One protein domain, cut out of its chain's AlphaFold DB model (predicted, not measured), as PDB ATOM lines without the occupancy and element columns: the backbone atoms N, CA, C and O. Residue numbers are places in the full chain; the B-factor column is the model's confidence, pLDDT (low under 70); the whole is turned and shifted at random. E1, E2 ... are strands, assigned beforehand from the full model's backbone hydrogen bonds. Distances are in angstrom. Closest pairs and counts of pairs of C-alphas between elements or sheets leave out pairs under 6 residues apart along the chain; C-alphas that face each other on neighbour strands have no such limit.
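This is residues 200 to 249 of the 421 residues of an uncharacterized protein of Priestia koreensis (UniProt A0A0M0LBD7). A small, loosely formed, open barrel: the strongly twisted sheet E2, E3, E4 makes one wall, E1 runs beside E2, and E5 lies across the open side, near E1, E3 and E4 but pairing with no named strand. The printed part has 50 residues with five named strands, E1 to E5 in chain order, and no named helix; the class is all strand. The sheet's order is E2, E3, E4, antiparallel throughout. The whole is compact, with a radius of gyration of the C-alphas of 10.5 A and spans of 29 by 20 by 17 A.

E1, residues 200 to 204, pairs with no named strand; its C-alpha closest to E2, residues 209 to 215, is that of Val 200, 5.9 A from that of Lys 212. E2 and E3, residues 219 to 224, form a hairpin at 156 degrees, with N 210 and O 223 within hydrogen-bond range at 2.8 A. E3 and E4, residues 227 to 233, form the next hairpin at 154 degrees, with N 222 and O 230 at 2.9 A. E2, E3 and E4 are a meander, each strand the antiparallel neighbour of the one before; the sheet is strongly twisted, but only just, its C-alphas lying up to 4.3 A off the best plane. E5, residues 239 to 244, is near E1, with 9 pairs of C-alphas within 10 A. E5 is also near E4, their closest C-alphas 8.5 A apart. E2 and E5 are apart.

E1 begins at C-alpha 200, (38.678, 49.953, 32.239). E2 is 19.2 A long, E3 17.0 A, E4 18.5 A and E5 16.8 A. E5 ends at C-alpha 244, (26.447, 44.975, 46.118).

The C-alphas farthest apart are those of Gln 216 and Lys 247, 30.3 A. The four links between strands are tight, and the printed part has no cut. Residues 243 to 244 of E5 pair with residues 248 to 249, antiparallel. No printed residue is under 70 in pLDDT.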
ATOM      1  N   VAL A 200      40.030  50.389  31.879       90.19
ATOM      2  CA  VAL A 200      38.678  49.953  32.239       90.19
ATOM      3  C   VAL A 200      37.710  51.087  31.975       90.19
ATOM      4  O   VAL A 200      37.811  52.156  32.574       90.19
ATOM      5  N   LYS A 201      36.755  50.834  31.084       89.75
ATOM      6  CA  LYS A 201      35.579  51.675  30.908       89.75
ATOM      7  C   LYS A 201      34.594  51.359  32.030       89.75
ATOM      8  O   LYS A 201      34.321  50.188  32.289       89.75
ATOM      9  N   VAL A 202      34.073  52.394  32.682       87.94
ATOM     10  CA  VAL A 202      33.085  52.273  33.759       87.94
ATOM     11  C   VAL A 202      31.811  52.982  33.327       87.94
ATOM     12  O   VAL A 202      31.765  54.210  33.294       87.94
ATOM     13  N   ASP A 203      30.779  52.201  33.028       86.50
ATOM     14  CA  ASP A 203      29.425  52.675  32.759       86.50
ATOM     15  C   ASP A 203      28.616  52.544  34.064       86.50
ATOM     16  O   ASP A 203      27.921  51.548  34.287       86.50
ATOM     17  N   ALA A 204      28.782  53.501  34.989       83.06
ATOM     18  CA  ALA A 204      28.132  53.410  36.301       83.06
ATOM     19  C   ALA A 204      26.655  53.818  36.263       83.06
ATOM     20  O   ALA A 204      26.309  54.871  35.726       83.06
ATOM     21  N   TYR A 205      25.811  53.012  36.905       84.62
ATOM     22  CA  TYR A 205      24.413  53.341  37.197       84.62
ATOM     23  C   TYR A 205      24.287  54.086  38.529       84.62
ATOM     24  O   TYR A 205      23.390  54.905  38.698       84.62
ATOM     25  N   GLN A 206      25.209  53.815  39.460       76.06
ATOM     26  CA  GLN A 206      25.307  54.463  40.766       76.06
ATOM     27  C   GLN A 206      26.604  55.266  40.872       76.06
ATOM     28  O   GLN A 206      27.667  54.830  40.416       76.06
ATOM     29  N   GLN A 207      26.531  56.443  41.494       73.31
ATOM     30  CA  GLN A 207      27.715  57.266  41.729       73.31
ATOM     31  C   GLN A 207      28.696  56.557  42.670       73.31
ATOM     32  O   GLN A 207      28.299  55.863  43.597       73.31
ATOM     33  N   GLY A 208      29.995  56.752  42.441       74.06
ATOM     34  CA  GLY A 208      31.048  56.208  43.301       74.06
ATOM     35  C   GLY A 208      31.626  54.864  42.856       74.06
ATOM     36  O   GLY A 208      32.638  54.456  43.425       74.06
ATOM     37  N   LEU A 209      31.063  54.206  41.833       83.69
ATOM     38  CA  LEU A 209      31.721  53.074  41.177       83.69
ATOM     39  C   LEU A 209      32.952  53.557  40.400       83.69
ATOM     40  O   LEU A 209      32.890  54.498  39.609       83.69
ATOM     41  N   SER A 210      34.073  52.877  40.600       84.56
ATOM     42  CA  SER A 210      35.317  53.106  39.874       84.56
ATOM     43  C   SER A 210      36.064  51.790  39.699       84.56
ATOM     44  O   SER A 210      35.906  50.861  40.491       84.56
ATOM     45  N   ALA A 211      36.876  51.700  38.654       88.75
ATOM     46  CA  ALA A 211      37.704  50.535  38.401       88.75
ATOM     47  C   ALA A 211      39.021  50.956  37.753       88.75
ATOM     48  O   ALA A 211      39.074  51.951  37.027       88.75
ATOM     49  N   LYS A 212      40.094  50.212  38.019       87.81
ATOM     50  CA  LYS A 212      41.421  50.481  37.453       87.81
ATOM     51  C   LYS A 212      42.148  49.177  37.143       87.81
ATOM     52  O   LYS A 212      42.074  48.227  37.918       87.81
ATOM     53  N   VAL A 213      42.901  49.152  36.046       90.50
ATOM     54  CA  VAL A 213      43.844  48.055  35.788       90.50
ATOM     55  C   VAL A 213      45.011  48.187  36.763       90.50
ATOM     56  O   VAL A 213      45.710  49.203  36.755       90.50
ATOM     57  N   ILE A 214      45.202  47.177  37.609       93.19
ATOM     58  CA  ILE A 214      46.311  47.096  38.571       93.19
ATOM     59  C   ILE A 214      47.479  46.269  38.033       93.19
ATOM     60  O   ILE A 214      48.620  46.517  38.408       93.19
ATOM     61  N   GLN A 215      47.212  45.350  37.103       94.44
ATOM     62  CA  GLN A 215      48.230  44.562  36.417       94.44
ATOM     63  C   GLN A 215      47.779  44.282  34.982       94.44
ATOM     64  O   GLN A 215      46.667  43.808  34.743       94.44
ATOM     65  N   GLN A 216      48.637  44.614  34.013       94.25
ATOM     66  CA  GLN A 216      48.402  44.277  32.610       94.25
ATOM     67  C   GLN A 216      48.547  42.752  32.411       94.25
ATOM     68  O   GLN A 216      49.382  42.144  33.078       94.25
ATOM     69  N   PRO A 217      47.781  42.142  31.494       94.38
ATOM     70  CA  PRO A 217      46.871  42.815  30.571       94.38
ATOM     71  C   PRO A 217      45.478  43.109  31.152       94.38
ATOM     72  O   PRO A 217      44.768  43.922  30.567       94.38
ATOM     73  N   ASN A 218      45.042  42.473  32.244       96.38
ATOM     74  CA  ASN A 218      43.606  42.413  32.542       96.38
ATOM     75  C   ASN A 218      43.180  42.298  34.015       96.38
ATOM     76  O   ASN A 218      41.985  42.117  34.268       96.38
ATOM     77  N   LYS A 219      44.092  42.423  34.985       96.69
ATOM     78  CA  LYS A 219      43.715  42.397  36.402       96.69
ATOM     79  C   LYS A 219      43.189  43.763  36.834       96.69
ATOM     80  O   LYS A 219      43.906  44.769  36.760       96.69
ATOM     81  N   VAL A 220      41.943  43.800  37.290       95.06
ATOM     82  CA  VAL A 220      41.186  45.021  37.578       95.06
ATOM     83  C   VAL A 220      40.760  45.063  39.036       95.06
ATOM     84  O   VAL A 220      40.077  44.166  39.511       95.06
ATOM     85  N   GLU A 221      41.107  46.144  39.726       94.19
ATOM     86  CA  GLU A 221      40.566  46.470  41.047       94.19
ATOM     87  C   GLU A 221      39.310  47.325  40.869       94.19
ATOM     88  O   GLU A 221      39.325  48.306  40.117       94.19
ATOM     89  N   VAL A 222      38.234  46.970  41.569       92.25
ATOM     90  CA  VAL A 222      36.969  47.706  41.568       92.25
ATOM     91  C   VAL A 222      36.729  48.282  42.951       92.25
ATOM     92  O   VAL A 222      36.852  47.594  43.965       92.25
ATOM     93  N   SER A 223      36.356  49.554  42.983       87.38
ATOM     94  CA  SER A 223      36.020  50.276  44.200       87.38
ATOM     95  C   SER A 223      34.639  50.911  44.090       87.38
ATOM     96  O   SER A 223      34.270  51.436  43.039       87.38
ATOM     97  N   TYR A 224      33.900  50.916  45.194       86.00
ATOM     98  CA  TYR A 224      32.646  51.644  45.346       86.00
ATOM     99  C   TYR A 224      32.746  52.571  46.558       86.00
ATOM    100  O   TYR A 224      33.184  52.154  47.631       86.00
ATOM    101  N   GLU A 225      32.419  53.851  46.370       78.69
ATOM    102  CA  GLU A 225      32.557  54.900  47.397       78.69
ATOM    103  C   GLU A 225      33.965  54.963  48.028       78.69
ATOM    104  O   GLU A 225      34.143  55.217  49.220       78.69
ATOM    105  N   GLY A 226      34.994  54.701  47.214       72.75
ATOM    106  CA  GLY A 226      36.396  54.705  47.641       72.75
ATOM    107  C   GLY A 226      36.829  53.485  48.462       72.75
ATOM    108  O   GLY A 226      37.966  53.455  48.928       72.75
ATOM    109  N   LYS A 227      35.960  52.483  48.639       81.88
ATOM    110  CA  LYS A 227      36.307  51.193  49.247       81.88
ATOM    111  C   LYS A 227      36.468  50.137  48.163       81.88
ATOM    112  O   LYS A 227      35.600  50.016  47.302       81.88
ATOM    113  N   ILE A 228      37.546  49.361  48.231       89.25
ATOM    114  CA  ILE A 228      37.763  48.224  47.331       89.25
ATOM    115  C   ILE A 228      36.679  47.180  47.613       89.25
ATOM    116  O   ILE A 228      36.522  46.745  48.753       89.25
ATOM    117  N   ILE A 229      35.926  46.807  46.578       91.50
ATOM    118  CA  ILE A 229      34.872  45.783  46.652       91.50
ATOM    119  C   ILE A 229      35.296  44.456  46.016       91.50
ATOM    120  O   ILE A 229      34.627  43.448  46.218       91.50
ATOM    121  N   GLY A 230      36.400  44.440  45.263       92.31
ATOM    122  CA  GLY A 230      36.973  43.213  44.719       92.31
ATOM    123  C   GLY A 230      38.029  43.446  43.642       92.31
ATOM    124  O   GLY A 230      38.173  44.548  43.109       92.31
ATOM    125  N   GLU A 231      38.735  42.369  43.307       96.38
ATOM    126  CA  GLU A 231      39.625  42.273  42.151       96.38
ATOM    127  C   GLU A 231      39.075  41.234  41.170       96.38
ATOM    128  O   GLU A 231      38.571  40.188  41.579       96.38
ATOM    129  N   TYR A 232      39.168  41.521  39.875       95.31
ATOM    130  CA  TYR A 232      38.633  40.672  38.817       95.31
ATOM    131  C   TYR A 232      39.608  40.591  37.651       95.31
ATOM    132  O   TYR A 232      40.221  41.587  37.267       95.31
ATOM    133  N   GLU A 233      39.691  39.420  37.037       96.81
ATOM    134  CA  GLU A 233      40.269  39.274  35.708       96.81
ATOM    135  C   GLU A 233      39.165  39.476  34.674       96.81
ATOM    136  O   GLU A 233      38.119  38.826  34.724       96.81
ATOM    137  N   LEU A 234      39.371  40.430  33.767       95.88
ATOM    138  CA  LEU A 234      38.411  40.738  32.712       95.88
ATOM    139  C   LEU A 234      38.908  40.239  31.354       95.88
ATOM    140  O   LEU A 234      40.106  40.169  31.090       95.88
ATOM    141  N   THR A 235      37.979  39.962  30.451       96.00
ATOM    142  CA  THR A 235      38.296  39.717  29.043       96.00
ATOM    143  C   THR A 235      38.109  41.012  28.260       96.00
ATOM    144  O   THR A 235      37.148  41.751  28.485       96.00
ATOM    145  N   LEU A 236      39.024  41.308  27.335       95.25
ATOM    146  CA  LEU A 236      38.947  42.506  26.498       95.25
ATOM    147  C   LEU A 236      37.612  42.545  25.732       95.25
ATOM    148  O   LEU A 236      37.258  41.591  25.047       95.25
ATOM    149  N   GLY A 237      36.880  43.653  25.853       93.50
ATOM    150  CA  GLY A 237      35.585  43.871  25.204       93.50
ATOM    151  C   GLY A 237      34.383  43.229  25.905       93.50
ATOM    152  O   GLY A 237      33.253  43.544  25.541       93.50
ATOM    153  N   GLN A 238      34.586  42.386  26.922       93.88
ATOM    154  CA  GLN A 238      33.487  41.767  27.666       93.88
ATOM    155  C   GLN A 238      33.127  42.609  28.894       93.88
ATOM    156  O   GLN A 238      33.969  42.880  29.753       93.88
ATOM    157  N   GLY A 239      31.866  43.035  28.959       92.50
ATOM    158  CA  GLY A 239      31.331  43.779  30.092       92.50
ATOM    159  C   GLY A 239      31.022  42.868  31.277       92.50
ATOM    160  O   GLY A 239      30.467  41.782  31.114       92.50
ATOM    161  N   LYS A 240      31.344  43.328  32.484       93.88
ATOM    162  CA  LYS A 240      30.997  42.684  33.752       93.88
ATOM    163  C   LYS A 240      30.105  43.612  34.566       93.88
ATOM    164  O   LYS A 240      30.483  44.746  34.855       93.88
ATOM    165  N   VAL A 241      28.928  43.124  34.952       94.06
ATOM    166  CA  VAL A 241      28.027  43.852  35.855       94.06
ATOM    167  C   VAL A 241      28.561  43.767  37.283       94.06
ATOM    168  O   VAL A 241      28.892  42.685  37.770       94.06
ATOM    169  N   MET A 242      28.625  44.915  37.947       93.00
ATOM    170  CA  MET A 242      29.039  45.058  39.336       93.00
ATOM    171  C   MET A 242      27.815  45.264  40.222       93.00
ATOM    172  O   MET A 242      26.953  46.082  39.902       93.00
ATOM    173  N   SER A 243      27.740  44.552  41.347       89.56
ATOM    174  CA  SER A 243      26.631  44.677  42.295       89.56
ATOM    175  C   SER A 243      27.077  44.564  43.753       89.56
ATOM    176  O   SER A 243      28.103  43.957  44.055       89.56
ATOM    177  N   ILE A 244      26.294  45.148  44.664       84.75
ATOM    178  CA  ILE A 244      26.447  44.975  46.118       84.75
ATOM    179  C   ILE A 244      25.438  43.935  46.595       84.75
ATOM    180  O   ILE A 244      24.238  44.059  46.328       84.75
ATOM    181  N   ASN A 245      25.925  42.918  47.313       79.25
ATOM    182  CA  ASN A 245      25.120  41.848  47.919       79.25
ATOM    183  C   ASN A 245      24.151  41.158  46.936       79.25
ATOM    184  O   ASN A 245      23.089  40.692  47.340       79.25
ATOM    185  N   GLY A 246      24.469  41.162  45.635       72.31
ATOM    186  CA  GLY A 246      23.621  40.606  44.576       72.31
ATOM    187  C   GLY A 246      22.296  41.340  44.327       72.31
ATOM    188  O   GLY A 246      21.509  40.873  43.513       72.31
ATOM    189  N   LYS A 247      22.029  42.469  45.001       75.06
ATOM    190  CA  LYS A 247      20.726  43.160  44.958       75.06
ATOM    191  C   LYS A 247      20.778  44.533  44.299       75.06
ATOM    192  O   LYS A 247      19.830  44.920  43.628       75.06
ATOM    193  N   VAL A 248      21.874  45.272  44.477       82.12
ATOM    194  CA  VAL A 248      22.009  46.635  43.940       82.12
ATOM    195  C   VAL A 248      23.011  46.630  42.799       82.12
ATOM    196  O   VAL A 248      24.196  46.404  43.034       82.12
ATOM    197  N   SER A 249      22.544  46.877  41.573       88.62
ATOM    198  CA  SER A 249      23.410  47.029  40.400       88.62
ATOM    199  C   SER A 249      24.116  48.384  40.437       88.62
ATOM    200  O   SER A 249      23.470  49.432  40.442       88.62
TER     201      SER A 249